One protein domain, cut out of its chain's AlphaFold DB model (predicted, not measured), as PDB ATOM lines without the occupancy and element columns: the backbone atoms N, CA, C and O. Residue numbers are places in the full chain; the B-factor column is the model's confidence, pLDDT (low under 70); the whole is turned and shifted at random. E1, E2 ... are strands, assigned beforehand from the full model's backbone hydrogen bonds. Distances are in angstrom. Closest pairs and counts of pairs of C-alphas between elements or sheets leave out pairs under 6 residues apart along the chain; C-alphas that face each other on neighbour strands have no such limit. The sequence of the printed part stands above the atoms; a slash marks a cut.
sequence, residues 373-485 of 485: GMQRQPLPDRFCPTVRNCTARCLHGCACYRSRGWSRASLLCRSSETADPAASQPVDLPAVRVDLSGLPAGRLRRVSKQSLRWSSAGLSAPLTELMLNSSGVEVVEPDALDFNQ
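Overview. This is residues 373 to 485 of the 485 residues of an uncharacterized protein of Macrostomum lignano (UniProt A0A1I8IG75). With little regular structure, the domain is a small, nearly flat wall of four short strands, one face covered by long loops, among them residues 413 to 432 and 436 to 464. The 113 printed residues hold no named helix and E1 to E4, 14 residues, all strand; the mixed sheet runs E1 E2 E3 E4. It is compact, radius of gyration of the C-alphas 13.3 A, spanning 37 by 30 by 21 A.

Along the chain. E1, residues 399 to 402, spans 10.4 A from C-alpha 399 at (19.873, 18.587, -33.350). E2, 409 to 412, spans 10.1 A; E3, 433 to 435, 6.8 A; E4, 465 to 467, 6.6 A, ending at (8.742, 27.223, -35.942).

Arrangement. E1 and E2 form an antiparallel hairpin, N 399 to O 412 2.8 A. E2 and E3 are parallel, N 435 to O 411 2.8 A. E3 and E4 are parallel, N 434 to O 465 2.9 A. Edge strands E1 and E4 are apart.

Size, cuts and confidence. The C-alphas of Arg 388 and Ser 470 are farthest apart, 38.7 A. The printed part has no cut. Links E2 to E3 and E3 to E4 are long. Residues 385, 422 to 427, 449 to 462 and 478 to 485 have pLDDT under 70.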
ATOM      1  N   GLY A 373      27.847  18.870 -32.028       74.69
ATOM      2  CA  GLY A 373      27.688  18.019 -30.853       74.69
ATOM      3  C   GLY A 373      27.421  18.823 -29.574       74.69
ATOM      4  O   GLY A 373      27.355  20.052 -29.573       74.69
ATOM      5  N   MET A 374      27.357  18.111 -28.449       73.69
ATOM      6  CA  MET A 374      27.174  18.704 -27.115       73.69
ATOM      7  C   MET A 374      28.407  19.468 -26.599       73.69
ATOM      8  O   MET A 374      28.329  20.169 -25.590       73.69
ATOM      9  N   GLN A 375      29.559  19.331 -27.262       80.06
ATOM     10  CA  GLN A 375      30.780  20.035 -26.876       80.06
ATOM     11  C   GLN A 375      30.781  21.488 -27.355       80.06
ATOM     12  O   GLN A 375      30.340  21.794 -28.463       80.06
ATOM     13  N   ARG A 376      31.349  22.371 -26.527       84.62
ATOM     14  CA  ARG A 376      31.533  23.789 -26.846       84.62
ATOM     15  C   ARG A 376      32.458  23.959 -28.055       84.62
ATOM     16  O   ARG A 376      33.539  23.379 -28.108       84.62
ATOM     17  N   GLN A 377      32.029  24.766 -29.017       84.19
ATOM     18  CA  GLN A 377      32.742  25.084 -30.254       84.19
ATOM     19  C   GLN A 377      33.008  26.591 -30.313       84.19
ATOM     20  O   GLN A 377      32.100  27.360 -30.001       84.19
ATOM     21  N   PRO A 378      34.204  27.041 -30.723       84.00
ATOM     22  CA  PRO A 378      34.506  28.463 -30.816       84.00
ATOM     23  C   PRO A 378      33.645  29.145 -31.885       84.00
ATOM     24  O   PRO A 378      33.409  28.594 -32.967       84.00
ATOM     25  N   LEU A 379      33.198  30.356 -31.572       83.50
ATOM     26  CA  LEU A 379      32.443  31.220 -32.471       83.50
ATOM     27  C   LEU A 379      33.359  32.255 -33.143       83.50
ATOM     28  O   LEU A 379      34.327  32.693 -32.525       83.50
ATOM     29  N   PRO A 380      33.077  32.662 -34.396       80.44
ATOM     30  CA  PRO A 380      33.778  33.775 -35.032       80.44
ATOM     31  C   PRO A 380      33.561  35.106 -34.293       80.44
ATOM     32  O   PRO A 380      32.444  35.382 -33.856       80.44
ATOM     33  N   ASP A 381      34.583  35.968 -34.274       78.50
ATOM     34  CA  ASP A 381      34.590  37.248 -33.538       78.50
ATOM     35  C   ASP A 381      33.404  38.168 -33.865       78.50
ATOM     36  O   ASP A 381      32.919  38.890 -32.999       78.50
ATOM     37  N   ARG A 382      32.869  38.099 -35.092       78.25
ATOM     38  CA  ARG A 382      31.692  38.884 -35.509       78.25
ATOM     39  C   ARG A 382      30.442  38.627 -34.661       78.25
ATOM     40  O   ARG A 382      29.598  39.504 -34.565       78.25
ATOM     41  N   PHE A 383      30.327  37.434 -34.078       76.50
ATOM     42  CA  PHE A 383      29.228  37.078 -33.184       76.50
ATOM     43  C   PHE A 383      29.550  37.383 -31.724       76.50
ATOM     44  O   PHE A 383      28.677  37.269 -30.881       76.50
ATOM     45  N   CYS A 384      30.799  37.701 -31.390       76.06
ATOM     46  CA  CYS A 384      31.205  37.960 -30.015       76.06
ATOM     47  C   CYS A 384      32.260  39.079 -29.973       76.06
ATOM     48  O   CYS A 384      33.395  38.835 -29.562       76.06
ATOM     49  N   PRO A 385      31.908  40.315 -30.379       69.44
ATOM     50  CA  PRO A 385      32.878  41.403 -30.523       69.44
ATOM     51  C   PRO A 385      33.530  41.812 -29.193       69.44
ATOM     52  O   PRO A 385      34.650  42.314 -29.170       69.44
ATOM     53  N   THR A 386      32.837  41.593 -28.075       70.81
ATOM     54  CA  THR A 386      33.241  42.022 -26.728       70.81
ATOM     55  C   THR A 386      33.725  40.875 -25.837       70.81
ATOM     56  O   THR A 386      34.288  41.129 -24.773       70.81
ATOM     57  N   VAL A 387      33.539  39.614 -26.247       72.88
ATOM     58  CA  VAL A 387      33.784  38.428 -25.408       72.88
ATOM     59  C   VAL A 387      34.879  37.555 -26.014       72.88
ATOM     60  O   VAL A 387      34.684  36.906 -27.040       72.88
ATOM     61  N   ARG A 388      36.034  37.481 -25.340       72.69
ATOM     62  CA  ARG A 388      37.121  36.564 -25.723       72.69
ATOM     63  C   ARG A 388      36.717  35.112 -25.454       72.69
ATOM     64  O   ARG A 388      36.108  34.825 -24.428       72.69
ATOM     65  N   ASN A 389      37.116  34.194 -26.338       75.69
ATOM     66  CA  ASN A 389      36.830  32.752 -26.243       75.69
ATOM     67  C   ASN A 389      35.334  32.417 -26.162       75.69
ATOM     68  O   ASN A 389      34.913  31.522 -25.431       75.69
ATOM     69  N   CYS A 390      34.532  33.140 -26.934       81.44
ATOM     70  CA  CYS A 390      33.115  32.868 -27.063       81.44
ATOM     71  C   CYS A 390      32.875  31.504 -27.718       81.44
ATOM     72  O   CYS A 390      33.459  31.178 -28.757       81.44
ATOM     73  N   THR A 391      32.010  30.697 -27.110       83.94
ATOM     74  CA  THR A 391      31.707  29.349 -27.592       83.94
ATOM     75  C   THR A 391      30.217  29.133 -27.712       83.94
ATOM     76  O   THR A 391      29.466  29.598 -26.861       83.94
ATOM     77  N   ALA A 392      29.825  28.332 -28.692       84.00
ATOM     78  CA  ALA A 392      28.484  27.801 -28.809       84.00
ATOM     79  C   ALA A 392      28.424  26.314 -28.432       84.00
ATOM     80  O   ALA A 392      29.375  25.573 -28.690       84.00
ATOM     81  N   ARG A 393      27.304  25.854 -27.879       85.31
ATOM     82  CA  ARG A 393      26.980  24.435 -27.682       85.31
ATOM     83  C   ARG A 393      25.559  24.154 -28.164       85.31
ATOM     84  O   ARG A 393      24.688  25.013 -28.067       85.31
ATOM     85  N   CYS A 394      25.318  22.932 -28.626       86.00
ATOM     86  CA  CYS A 394      23.962  22.509 -28.955       86.00
ATOM     87  C   CYS A 394      23.115  22.299 -27.692       86.00
ATOM     88  O   CYS A 394      23.613  21.799 -26.678       86.00
ATOM     89  N   LEU A 395      21.835  22.666 -27.758       83.56
ATOM     90  CA  LEU A 395      20.880  22.405 -26.686       83.56
ATOM     91  C   LEU A 395      20.663  20.892 -26.529       83.56
ATOM     92  O   LEU A 395      20.528  20.170 -27.518       83.56
ATOM     93  N   HIS A 396      20.630  20.410 -25.285       84.31
ATOM     94  CA  HIS A 396      20.399  18.992 -25.010       84.31
ATOM     95  C   HIS A 396      19.044  18.554 -25.572       84.31
ATOM     96  O   HIS A 396      18.053  19.260 -25.419       84.31
ATOM     97  N   GLY A 397      19.004  17.383 -26.207       83.00
ATOM     98  CA  GLY A 397      17.782  16.863 -26.821       83.00
ATOM     99  C   GLY A 397      17.433  17.502 -28.166       83.00
ATOM    100  O   GLY A 397      16.390  17.166 -28.716       83.00
ATOM    101  N   CYS A 398      18.279  18.383 -28.704       85.56
ATOM    102  CA  CYS A 398      18.089  19.002 -30.012       85.56
ATOM    103  C   CYS A 398      19.192  18.585 -30.991       85.56
ATOM    104  O   CYS A 398      20.304  18.232 -30.595       85.56
ATOM    105  N   ALA A 399      18.891  18.662 -32.283       86.94
ATOM    106  CA  ALA A 399      19.873  18.587 -33.350       86.94
ATOM    107  C   ALA A 399      20.274  20.001 -33.770       86.94
ATOM    108  O   ALA A 399      19.420  20.840 -34.056       86.94
ATOM    109  N   CYS A 400      21.577  20.266 -33.825       88.06
ATOM    110  CA  CYS A 400      22.084  21.560 -34.253       88.06
ATOM    111  C   CYS A 400      22.958  21.411 -35.487       88.06
ATOM    112  O   CYS A 400      23.881  20.597 -35.507       88.06
ATOM    113  N   TYR A 401      22.714  22.251 -36.482       89.75
ATOM    114  CA  TYR A 401      23.511  22.314 -37.697       89.75
ATOM    115  C   TYR A 401      24.178  23.668 -37.823       89.75
ATOM    116  O   TYR A 401      23.632  24.679 -37.391       89.75
ATOM    117  N   ARG A 402      25.353  23.707 -38.448       89.81
ATOM    118  CA  ARG A 402      25.967  24.972 -38.854       89.81
ATOM    119  C   ARG A 402      26.804  24.859 -40.114       89.81
ATOM    120  O   ARG A 402      27.500  23.864 -40.319       89.81
ATOM    121  N   SER A 403      26.852  25.932 -40.890       88.81
ATOM    122  CA  SER A 403      27.915  26.137 -41.871       88.81
ATOM    123  C   SER A 403      29.225  26.520 -41.163       88.81
ATOM    124  O   SER A 403      29.271  26.799 -39.959       88.81
ATOM    125  N   ARG A 404      30.351  26.523 -41.884       83.25
ATOM    126  CA  ARG A 404      31.649  26.936 -41.315       83.25
ATOM    127  C   ARG A 404      31.637  28.390 -40.840       83.25
ATOM    128  O   ARG A 404      32.195  28.696 -39.790       83.25
ATOM    129  N   GLY A 405      31.058  29.272 -41.648       79.75
ATOM    130  CA  GLY A 405      30.980  30.696 -41.348       79.75
ATOM    131  C   GLY A 405      29.910  31.028 -40.318       79.75
ATOM    132  O   GLY A 405      29.879  32.167 -39.879       79.75
ATOM    133  N   TRP A 406      29.052  30.074 -39.936       83.50
ATOM    134  CA  TRP A 406      27.831  30.335 -39.167       83.50
ATOM    135  C   TRP A 406      26.850  31.273 -39.892       83.50
ATOM    136  O   TRP A 406      26.071  31.963 -39.252       83.50
ATOM    137  N   SER A 407      26.901  31.342 -41.230       82.06
ATOM    138  CA  SER A 407      25.860  32.031 -42.017       82.06
ATOM    139  C   SER A 407      24.546  31.252 -42.021       82.06
ATOM    140  O   SER A 407      23.476  31.842 -42.031       82.06
ATOM    141  N   ARG A 408      24.641  29.920 -41.935       86.25
ATOM    142  CA  ARG A 408      23.533  29.030 -41.599       86.25
ATOM    143  C   ARG A 408      23.838  28.382 -40.265       86.25
ATOM    144  O   ARG A 408      24.930  27.837 -40.082       86.25
ATOM    145  N   ALA A 409      22.890  28.465 -39.347       88.00
ATOM    146  CA  ALA A 409      22.931  27.802 -38.059       88.00
ATOM    147  C   ALA A 409      21.494  27.474 -37.656       88.00
ATOM    148  O   ALA A 409      20.663  28.377 -37.582       88.00
ATOM    149  N   SER A 410      21.213  26.200 -37.415       88.25
ATOM    150  CA  SER A 410      19.863  25.716 -37.137       88.25
ATOM    151  C   SER A 410      19.825  24.972 -35.818       88.25
ATOM    152  O   SER A 410      20.728  24.187 -35.528       88.25
ATOM    153  N   LEU A 411      18.773  25.213 -35.041       88.31
ATOM    154  CA  LEU A 411      18.460  24.526 -33.792       88.31
ATOM    155  C   LEU A 411      17.120  23.813 -33.946       88.31
ATOM    156  O   LEU A 411      16.092  24.471 -34.070       88.31
ATOM    157  N   LEU A 412      17.125  22.486 -33.924       88.56
ATOM    158  CA  LEU A 412      15.945  21.667 -34.186       88.56
ATOM    159  C   LEU A 412      15.651  20.805 -32.954       88.56
ATOM    160  O   LEU A 412      16.349  19.831 -32.682       88.56
ATOM    161  N   CYS A 413      14.626  21.173 -32.193       86.06
ATOM    162  CA  CYS A 413      14.188  20.498 -30.967       86.06
ATOM    163  C   CYS A 413      12.831  19.801 -31.143       86.06
ATOM    164  O   CYS A 413      12.088  19.622 -30.174       86.06
ATOM    165  N   ARG A 414      12.470  19.455 -32.383       84.31
ATOM    166  CA  ARG A 414      11.126  18.994 -32.729       84.31
ATOM    167  C   ARG A 414      10.735  17.746 -31.935       84.31
ATOM    168  O   ARG A 414      11.452  16.754 -31.968       84.31
ATOM    169  N   SER A 415       9.579  17.784 -31.266       81.19
ATOM    170  CA  SER A 415       9.016  16.658 -30.489       81.19
ATOM    171  C   SER A 415       9.974  16.041 -29.461       81.19
ATOM    172  O   SER A 415       9.811  14.893 -29.058       81.19
ATOM    173  N   SER A 416      10.991  16.790 -29.031       80.19
ATOM    174  CA  SER A 416      11.981  16.279 -28.092       80.19
ATOM    175  C   SER A 416      11.428  16.271 -26.671       80.19
ATOM    176  O   SER A 416      11.079  17.311 -26.118       80.19
ATOM    177  N   GLU A 417      11.403  15.094 -26.046       80.50
ATOM    178  CA  GLU A 417      10.971  14.937 -24.650       80.50
ATOM    179  C   GLU A 417      12.005  15.464 -23.642       80.50
ATOM    180  O   GLU A 417      11.672  15.791 -22.496       80.50
ATOM    181  N   THR A 418      13.269  15.547 -24.071       81.62
ATOM    182  CA  THR A 418      14.412  15.928 -23.226       81.62
ATOM    183  C   THR A 418      14.882  17.360 -23.452       81.62
ATOM    184  O   THR A 418      15.652  17.867 -22.636       81.62
ATOM    185  N   ALA A 419      14.442  18.014 -24.532       79.31
ATOM    186  CA  ALA A 419      14.762  19.411 -24.775       79.31
ATOM    187  C   ALA A 419      14.019  20.311 -23.786       79.31
ATOM    188  O   ALA A 419      12.795  20.256 -23.660       79.31
ATOM    189  N   ASP A 420      14.773  21.179 -23.117       76.25
ATOM    190  CA  ASP A 420      14.224  22.189 -22.218       76.25
ATOM    191  C   ASP A 420      14.831  23.567 -22.535       76.25
ATOM    192  O   ASP A 420      15.830  23.983 -21.929       76.25
ATOM    193  N   PRO A 421      14.278  24.272 -23.543       73.06
ATOM    194  CA  PRO A 421      14.761  25.592 -23.935       73.06
ATOM    195  C   PRO A 421      14.607  26.628 -22.812       73.06
ATOM    196  O   PRO A 421      15.422  27.542 -22.716       73.06
ATOM    197  N   ALA A 422      13.596  26.476 -21.945       66.44
ATOM    198  CA  ALA A 422      13.319  27.401 -20.848       66.44
ATOM    199  C   ALA A 422      14.288  27.224 -19.670       66.44
ATOM    200  O   ALA A 422      14.748  28.215 -19.106       66.44
ATOM    201  N   ALA A 423      14.647  25.982 -19.324       63.62
ATOM    202  CA  ALA A 423      15.638  25.704 -18.280       63.62
ATOM    203  C   ALA A 423      17.066  26.109 -18.682       63.62
ATOM    204  O   ALA A 423      17.929  26.303 -17.828       63.62
ATOM    205  N   SER A 424      17.326  26.239 -19.982       60.59
ATOM    206  CA  SER A 424      18.664  26.469 -20.531       60.59
ATOM    207  C   SER A 424      19.025  27.948 -20.678       60.59
ATOM    208  O   SER A 424      19.946  28.265 -21.427       60.59
ATOM    209  N   GLN A 425      18.328  28.860 -19.989       61.41
ATOM    210  CA  GLN A 425      18.611  30.285 -20.118       61.41
ATOM    211  C   GLN A 425      20.052  30.622 -19.692       61.41
ATOM    212  O   GLN A 425      20.429  30.340 -18.549       61.41
ATOM    213  N   PRO A 426      20.831  31.314 -20.546       64.38
ATOM    214  CA  PRO A 426      20.611  31.607 -21.979       64.38
ATOM    215  C   PRO A 426      21.231  30.568 -22.958       64.38
ATOM    216  O   PRO A 426      22.239  29.931 -22.651       64.38
ATOM    217  N   VAL A 427      20.646  30.414 -24.162       68.50
ATOM    218  CA  VAL A 427      21.044  29.392 -25.162       68.50
ATOM    219  C   VAL A 427      22.396  29.746 -25.795       68.50
ATOM    220  O   VAL A 427      22.564  30.790 -26.415       68.50
ATOM    221  N   ASP A 428      23.379  28.855 -25.694       73.94
ATOM    222  CA  ASP A 428      24.730  29.066 -26.235       73.94
ATOM    223  C   ASP A 428      24.803  28.795 -27.763       73.94
ATOM    224  O   ASP A 428      25.621  27.989 -28.190       73.94
ATOM    225  N   LEU A 429      23.961  29.368 -28.632       78.69
ATOM    226  CA  LEU A 429      24.030  29.075 -30.082       78.69
ATOM    227  C   LEU A 429      23.411  30.187 -30.940       78.69
ATOM    228  O   LEU A 429      22.202  30.276 -30.933       78.69
ATOM    229  N   PRO A 430      24.148  30.956 -31.760       81.50
ATOM    230  CA  PRO A 430      23.553  31.996 -32.607       81.50
ATOM    231  C   PRO A 430      22.823  31.391 -33.818       81.50
ATOM    232  O   PRO A 430      23.332  31.402 -34.939       81.50
ATOM    233  N   ALA A 431      21.657  30.790 -33.582       83.56
ATOM    234  CA  ALA A 431      20.873  30.132 -34.614       83.56
ATOM    235  C   ALA A 431      20.111  31.159 -35.464       83.56
ATOM    236  O   ALA A 431      19.478  32.078 -34.959       83.56
ATOM    237  N   VAL A 432      20.164  30.968 -36.776       84.25
ATOM    238  CA  VAL A 432      19.410  31.733 -37.780       84.25
ATOM    239  C   VAL A 432      18.021  31.118 -37.996       84.25
ATOM    240  O   VAL A 432      17.084  31.820 -38.379       84.25
ATOM    241  N   ARG A 433      17.883  29.817 -37.706       85.44
ATOM    242  CA  ARG A 433      16.637  29.048 -37.765       85.44
ATOM    243  C   ARG A 433      16.439  28.245 -36.482       85.44
ATOM    244  O   ARG A 433      17.355  27.561 -36.025       85.44
ATOM    245  N   VAL A 434      15.239  28.296 -35.916       86.00
ATOM    246  CA  VAL A 434      14.880  27.586 -34.684       86.00
ATOM    247  C   VAL A 434      13.558  26.846 -34.887       86.00
ATOM    248  O   VAL A 434      12.547  27.459 -35.215       86.00
ATOM    249  N   ASP A 435      13.549  25.532 -34.669       87.38
ATOM    250  CA  ASP A 435      12.347  24.697 -34.725       87.38
ATOM    251  C   ASP A 435      12.075  24.043 -33.370       87.38
ATOM    252  O   ASP A 435      12.825  23.181 -32.908       87.38
ATOM    253  N   LEU A 436      10.980  24.456 -32.740       86.75
ATOM    254  CA  LEU A 436      10.498  23.990 -31.439       86.75
ATOM    255  C   LEU A 436       9.131  23.297 -31.570       86.75
ATOM    256  O   LEU A 436       8.383  23.176 -30.598       86.75
ATOM    257  N   SER A 437       8.779  22.862 -32.779       86.94
ATOM    258  CA  SER A 437       7.484  22.252 -33.070       86.94
ATOM    259  C   SER A 437       7.294  20.940 -32.296       86.94
ATOM    260  O   SER A 437       8.229  20.164 -32.112       86.94
ATOM    261  N   GLY A 438       6.081  20.656 -31.832       87.00
ATOM    262  CA  GLY A 438       5.766  19.414 -31.115       87.00
ATOM    263  C   GLY A 438       6.378  19.286 -29.715       87.00
ATOM    264  O   GLY A 438       6.281  18.214 -29.125       87.00
ATOM    265  N   LEU A 439       7.023  20.326 -29.169       86.12
ATOM    266  CA  LEU A 439       7.512  20.278 -27.789       86.12
ATOM    267  C   LEU A 439       6.350  20.072 -26.798       86.12
ATOM    268  O   LEU A 439       5.340  20.780 -26.903       86.12
ATOM    269  N   PRO A 440       6.495  19.164 -25.814       83.88
ATOM    270  CA  PRO A 440       5.428  18.854 -24.872       83.88
ATOM    271  C   PRO A 440       5.049  20.056 -23.997       83.88
ATOM    272  O   PRO A 440       5.874  20.916 -23.664       83.88
ATOM    273  N   ALA A 441       3.773  20.100 -23.604       77.69
ATOM    274  CA  ALA A 441       3.223  21.149 -22.753       77.69
ATOM    275  C   ALA A 441       4.016  21.282 -21.440       77.69
ATOM    276  O   ALA A 441       4.354  20.292 -20.796       77.69
ATOM    277  N   GLY A 442       4.323  22.524 -21.052       74.44
ATOM    278  CA  GLY A 442       5.087  22.834 -19.839       74.44
ATOM    279  C   GLY A 442       6.596  23.025 -20.033       74.44
ATOM    280  O   GLY A 442       7.212  23.641 -19.169       74.44
ATOM    281  N   ARG A 443       7.191  22.595 -21.160       76.31
ATOM    282  CA  ARG A 443       8.631  22.804 -21.446       76.31
ATOM    283  C   ARG A 443       8.976  24.221 -21.885       76.31
ATOM    284  O   ARG A 443      10.027  24.747 -21.543       76.31
ATOM    285  N   LEU A 444       8.096  24.841 -22.660       75.12
ATOM    286  CA  LEU A 444       8.257  26.216 -23.108       75.12
ATOM    287  C   LEU A 444       6.874  26.837 -23.259       75.12
ATOM    288  O   LEU A 444       6.274  26.774 -24.321       75.12
ATOM    289  N   ARG A 445       6.348  27.406 -22.173       77.94
ATOM    290  CA  ARG A 445       5.024  28.050 -22.185       77.94
ATOM    291  C   ARG A 445       5.046  29.447 -22.789       77.94
ATOM    292  O   ARG A 445       4.053  29.885 -23.360       77.94
ATOM    293  N   ARG A 446       6.164  30.160 -22.648       76.56
ATOM    294  CA  ARG A 446       6.292  31.554 -23.067       76.56
ATOM    295  C   ARG A 446       7.616  31.798 -23.784       76.56
ATOM    296  O   ARG A 446       8.684  31.475 -23.261       76.56
ATOM    297  N   VAL A 447       7.538  32.415 -24.958       76.69
ATOM    298  CA  VAL A 447       8.694  32.931 -25.696       76.69
ATOM    299  C   VAL A 447       8.769  34.431 -25.429       76.69
ATOM    300  O   VAL A 447       7.902  35.178 -25.869       76.69
ATOM    301  N   SER A 448       9.762  34.852 -24.648       72.94
ATOM    302  CA  SER A 448      10.038  36.246 -24.286       72.94
ATOM    303  C   SER A 448      11.370  36.700 -24.864       72.94
ATOM    304  O   SER A 448      12.146  35.888 -25.379       72.94
ATOM    305  N   LYS A 449      11.706  37.983 -24.657       65.56
ATOM    306  CA  LYS A 449      13.009  38.537 -25.050       65.56
ATOM    307  C   LYS A 449      14.174  37.808 -24.376       65.56
ATOM    308  O   LYS A 449      15.313  38.006 -24.768       65.56
ATOM    309  N   GLN A 450      13.932  37.012 -23.334       65.25
ATOM    310  CA  GLN A 450      14.945  36.228 -22.623       65.25
ATOM    311  C   GLN A 450      14.971  34.753 -23.055       65.25
ATOM    312  O   GLN A 450      16.006  34.106 -22.908       65.25
ATOM    313  N   SER A 451      13.877  34.228 -23.618       62.97
ATOM    314  CA  SER A 451      13.749  32.812 -23.992       62.97
ATOM    315  C   SER A 451      14.652  32.407 -25.161       62.97
ATOM    316  O   SER A 451      15.121  31.274 -25.200       62.97
ATOM    317  N   LEU A 452      14.910  33.321 -26.100       63.81
ATOM    318  CA  LEU A 452      15.777  33.104 -27.267       63.81
ATOM    319  C   LEU A 452      16.974  34.065 -27.273       63.81
ATOM    320  O   LEU A 452      17.481  34.450 -28.324       63.81
ATOM    321  N   ARG A 453      17.435  34.477 -26.085       62.16
ATOM    322  CA  ARG A 453      18.702  35.200 -25.971       62.16
ATOM    323  C   ARG A 453      19.858  34.232 -26.086       62.16
ATOM    324  O   ARG A 453      19.947  33.244 -25.354       62.16
ATOM    325  N   TRP A 454      20.773  34.580 -26.974       66.00
ATOM    326  CA  TRP A 454      22.063  33.933 -27.055       66.00
ATOM    327  C   TRP A 454      22.912  34.311 -25.837       66.00
ATOM    328  O   TRP A 454      22.814  35.424 -25.320       66.00
ATOM    329  N   SER A 455      23.702  33.368 -25.332       50.50
ATOM    330  CA  SER A 455      24.212  33.418 -23.957       50.50
ATOM    331  C   SER A 455      25.153  34.541 -23.562       50.50
ATOM    332  O   SER A 455      25.349  34.781 -22.369       50.50
ATOM    333  N   SER A 456      25.707  35.261 -24.527       53.28
ATOM    334  CA  SER A 456      26.613  36.366 -24.272       53.28
ATOM    335  C   SER A 456      26.054  37.668 -24.834       53.28
ATOM    336  O   SER A 456      25.508  37.721 -25.937       53.28
ATOM    337  N   ALA A 457      26.208  38.748 -24.064       48.16
ATOM    338  CA  ALA A 457      25.965  40.100 -24.548       48.16
ATOM    339  C   ALA A 457      26.846  40.341 -25.788       48.16
ATOM    340  O   ALA A 457      28.068  40.420 -25.669       48.16
ATOM    341  N   GLY A 458      26.231  40.409 -26.971       52.34
ATOM    342  CA  GLY A 458      26.935  40.560 -28.247       52.34
ATOM    343  C   GLY A 458      26.754  39.404 -29.232       52.34
ATOM    344  O   GLY A 458      27.040  39.610 -30.407       52.34
ATOM    345  N   LEU A 459      26.228  38.246 -28.805       55.88
ATOM    346  CA  LEU A 459      25.745  37.227 -29.736       55.88
ATOM    347  C   LEU A 459      24.488  37.737 -30.435       55.88
ATOM    348  O   LEU A 459      23.409  37.758 -29.850       55.88
ATOM    349  N   SER A 460      24.629  38.137 -31.695       59.09
ATOM    350  CA  SER A 460      23.513  38.449 -32.580       59.09
ATOM    351  C   SER A 460      23.638  37.654 -33.877       59.09
ATOM    352  O   SER A 460      24.649  37.681 -34.577       59.09
ATOM    353  N   ALA A 461      22.588  36.909 -34.187       64.81
ATOM    354  CA  ALA A 461      22.299  36.440 -35.530       64.81
ATOM    355  C   ALA A 461      20.853  36.852 -35.807       64.81
ATOM    356  O   ALA A 461      20.025  36.687 -34.903       64.81
ATOM    357  N   PRO A 462      20.540  37.406 -36.989       68.69
ATOM    358  CA  PRO A 462      19.159  37.697 -37.334       68.69
ATOM    359  C   PRO A 462      18.415  36.361 -37.380       68.69
ATOM    360  O   PRO A 462      18.708  35.508 -38.220       68.69
ATOM    361  N   LEU A 463      17.507  36.140 -36.428       76.38
ATOM    362  CA  LEU A 463      16.638  34.974 -36.471       76.38
ATOM    363  C   LEU A 463      15.678  35.175 -37.643       76.38
ATOM    364  O   LEU A 463      14.846  36.074 -37.619       76.38
ATOM    365  N   THR A 464      15.816  34.348 -38.670       78.56
ATOM    366  CA  THR A 464      15.011  34.452 -39.897       78.56
ATOM    367  C   THR A 464      13.796  33.536 -39.882       78.56
ATOM    368  O   THR A 464      12.800  33.828 -40.536       78.56
ATOM    369  N   GLU A 465      13.855  32.434 -39.132       83.31
ATOM    370  CA  GLU A 465      12.790  31.436 -39.097       83.31
ATOM    371  C   GLU A 465      12.629  30.867 -37.682       83.31
ATOM    372  O   GLU A 465      13.586  30.374 -37.078       83.31
ATOM    373  N   LEU A 466      11.398  30.923 -37.168       85.06
ATOM    374  CA  LEU A 466      10.989  30.339 -35.894       85.06
ATOM    375  C   LEU A 466       9.749  29.468 -36.113       85.06
ATOM    376  O   LEU A 466       8.706  29.970 -36.530       85.06
ATOM    377  N   MET A 467       9.847  28.176 -35.808       87.06
ATOM    378  CA  MET A 467       8.742  27.223 -35.942       87.06
ATOM    379  C   MET A 467       8.255  26.769 -34.564       87.06
ATOM    380  O   MET A 467       9.039  26.282 -33.752       87.06
ATOM    381  N   LEU A 468       6.951  26.913 -34.310       86.44
ATOM    382  CA  LEU A 468       6.303  26.607 -33.024       86.44
ATOM    383  C   LEU A 468       5.076  25.689 -33.188       86.44
ATOM    384  O   LEU A 468       4.216  25.623 -32.307       86.44
ATOM    385  N   ASN A 469       4.961  24.990 -34.317       87.50
ATOM    386  CA  ASN A 469       3.755  24.239 -34.670       87.50
ATOM    387  C   ASN A 469       3.489  23.122 -33.659       87.50
ATOM    388  O   ASN A 469       4.393  22.355 -33.335       87.50
ATOM    389  N   SER A 470       2.253  23.016 -33.164       86.56
ATOM    390  CA  SER A 470       1.866  21.997 -32.172       86.56
ATOM    391  C   SER A 470       2.780  21.960 -30.936       86.56
ATOM    392  O   SER A 470       2.942  20.912 -30.318       86.56
ATOM    393  N   SER A 471       3.421  23.082 -30.602       84.44
ATOM    394  CA  SER A 471       4.210  23.219 -29.380       84.44
ATOM    395  C   SER A 471       3.316  23.621 -28.206       84.44
ATOM    396  O   SER A 471       2.263  24.229 -28.391       84.44
ATOM    397  N   GLY A 472       3.748  23.323 -26.980       80.88
ATOM    398  CA  GLY A 472       3.107  23.797 -25.748       80.88
ATOM    399  C   GLY A 472       3.273  25.294 -25.447       80.88
ATOM    400  O   GLY A 472       3.138  25.682 -24.285       80.88
ATOM    401  N   VAL A 473       3.626  26.111 -26.447       84.06
ATOM    402  CA  VAL A 473       3.800  27.561 -26.309       84.06
ATOM    403  C   VAL A 473       2.429  28.227 -26.277       84.06
ATOM    404  O   VAL A 473       1.654  28.138 -27.223       84.06
ATOM    405  N   GLU A 474       2.147  28.924 -25.182       84.56
ATOM    406  CA  GLU A 474       0.890  29.634 -24.945       84.56
ATOM    407  C   GLU A 474       1.005  31.120 -25.334       84.56
ATOM    408  O   GLU A 474       0.031  31.717 -25.787       84.56
ATOM    409  N   VAL A 475       2.187  31.734 -25.168       83.06
ATOM    410  CA  VAL A 475       2.403  33.178 -25.389       83.06
ATOM    411  C   VAL A 475       3.743  33.452 -26.081       83.06
ATOM    412  O   VAL A 475       4.783  32.965 -25.638       83.06
ATOM    413  N   VAL A 476       3.731  34.299 -27.115       79.62
ATOM    414  CA  VAL A 476       4.927  34.920 -27.712       79.62
ATOM    415  C   VAL A 476       4.848  36.424 -27.455       79.62
ATOM    416  O   VAL A 476       3.887  37.067 -27.869       79.62
ATOM    417  N   GLU A 477       5.809  36.977 -26.714       79.38
ATOM    418  CA  GLU A 477       5.806  38.401 -26.365       79.38
ATOM    419  C   GLU A 477       6.171  39.280 -27.579       79.38
ATOM    420  O   GLU A 477       6.945  38.849 -28.436       79.38
ATOM    421  N   PRO A 478       5.650  40.520 -27.672       69.31
ATOM    422  CA  PRO A 478       5.900  41.401 -28.816       69.31
ATOM    423  C   PRO A 478       7.383  41.730 -29.049       69.31
ATOM    424  O   PRO A 478       7.789  41.970 -30.179       69.31
ATOM    425  N   ASP A 479       8.191  41.735 -27.988       67.56
ATOM    426  CA  ASP A 479       9.635  41.991 -27.999       67.56
ATOM    427  C   ASP A 479      10.468  40.704 -27.884       67.56
ATOM    428  O   ASP A 479      11.680  40.762 -27.661       67.56
ATOM    429  N   ALA A 480       9.831  39.534 -28.028       64.81
ATOM    430  CA  ALA A 480      10.490  38.246 -27.850       64.81
ATOM    431  C   ALA A 480      11.615  37.980 -28.849       64.81
ATOM    432  O   ALA A 480      12.547  37.226 -28.562       64.81
ATOM    433  N   LEU A 481      11.531  38.623 -30.008       65.62
ATOM    434  CA  LEU A 481      12.511  38.581 -31.073       65.62
ATOM    435  C   LEU A 481      12.998  40.015 -31.283       65.62
ATOM    436  O   LEU A 481      12.196  40.921 -31.508       65.62
ATOM    437  N   ASP A 482      14.304  40.241 -31.147       56.25
ATOM    438  CA  ASP A 482      14.906  41.562 -31.351       56.25
ATOM    439  C   ASP A 482      14.933  41.860 -32.864       56.25
ATOM    440  O   ASP A 482      15.943  41.658 -33.533       56.25
ATOM    441  N   PHE A 483      13.791  42.278 -33.422       49.59
ATOM    442  CA  PHE A 483      13.596  42.626 -34.840       49.59
ATOM    443  C   PHE A 483      14.258  43.964 -35.231       49.59
ATOM    444  O   PHE A 483      13.743  44.700 -36.067       49.59
ATOM    445  N   ASN A 484      15.400  44.322 -34.637       41.34
ATOM    446  CA  ASN A 484      16.147  45.524 -35.031       41.34
ATOM    447  C   ASN A 484      16.929  45.360 -36.358       41.34
ATOM    448  O   ASN A 484      17.784  46.192 -36.665       41.34
ATOM    449  N   GLN A 485      16.635  44.320 -37.148       37.03
ATOM    450  CA  GLN A 485      17.023  44.169 -38.555       37.03
ATOM    451  C   GLN A 485      15.896  43.545 -39.368       37.03
ATOM    452  O   GLN A 485      15.364  42.506 -38.912       37.03
TER     453      GLN A 485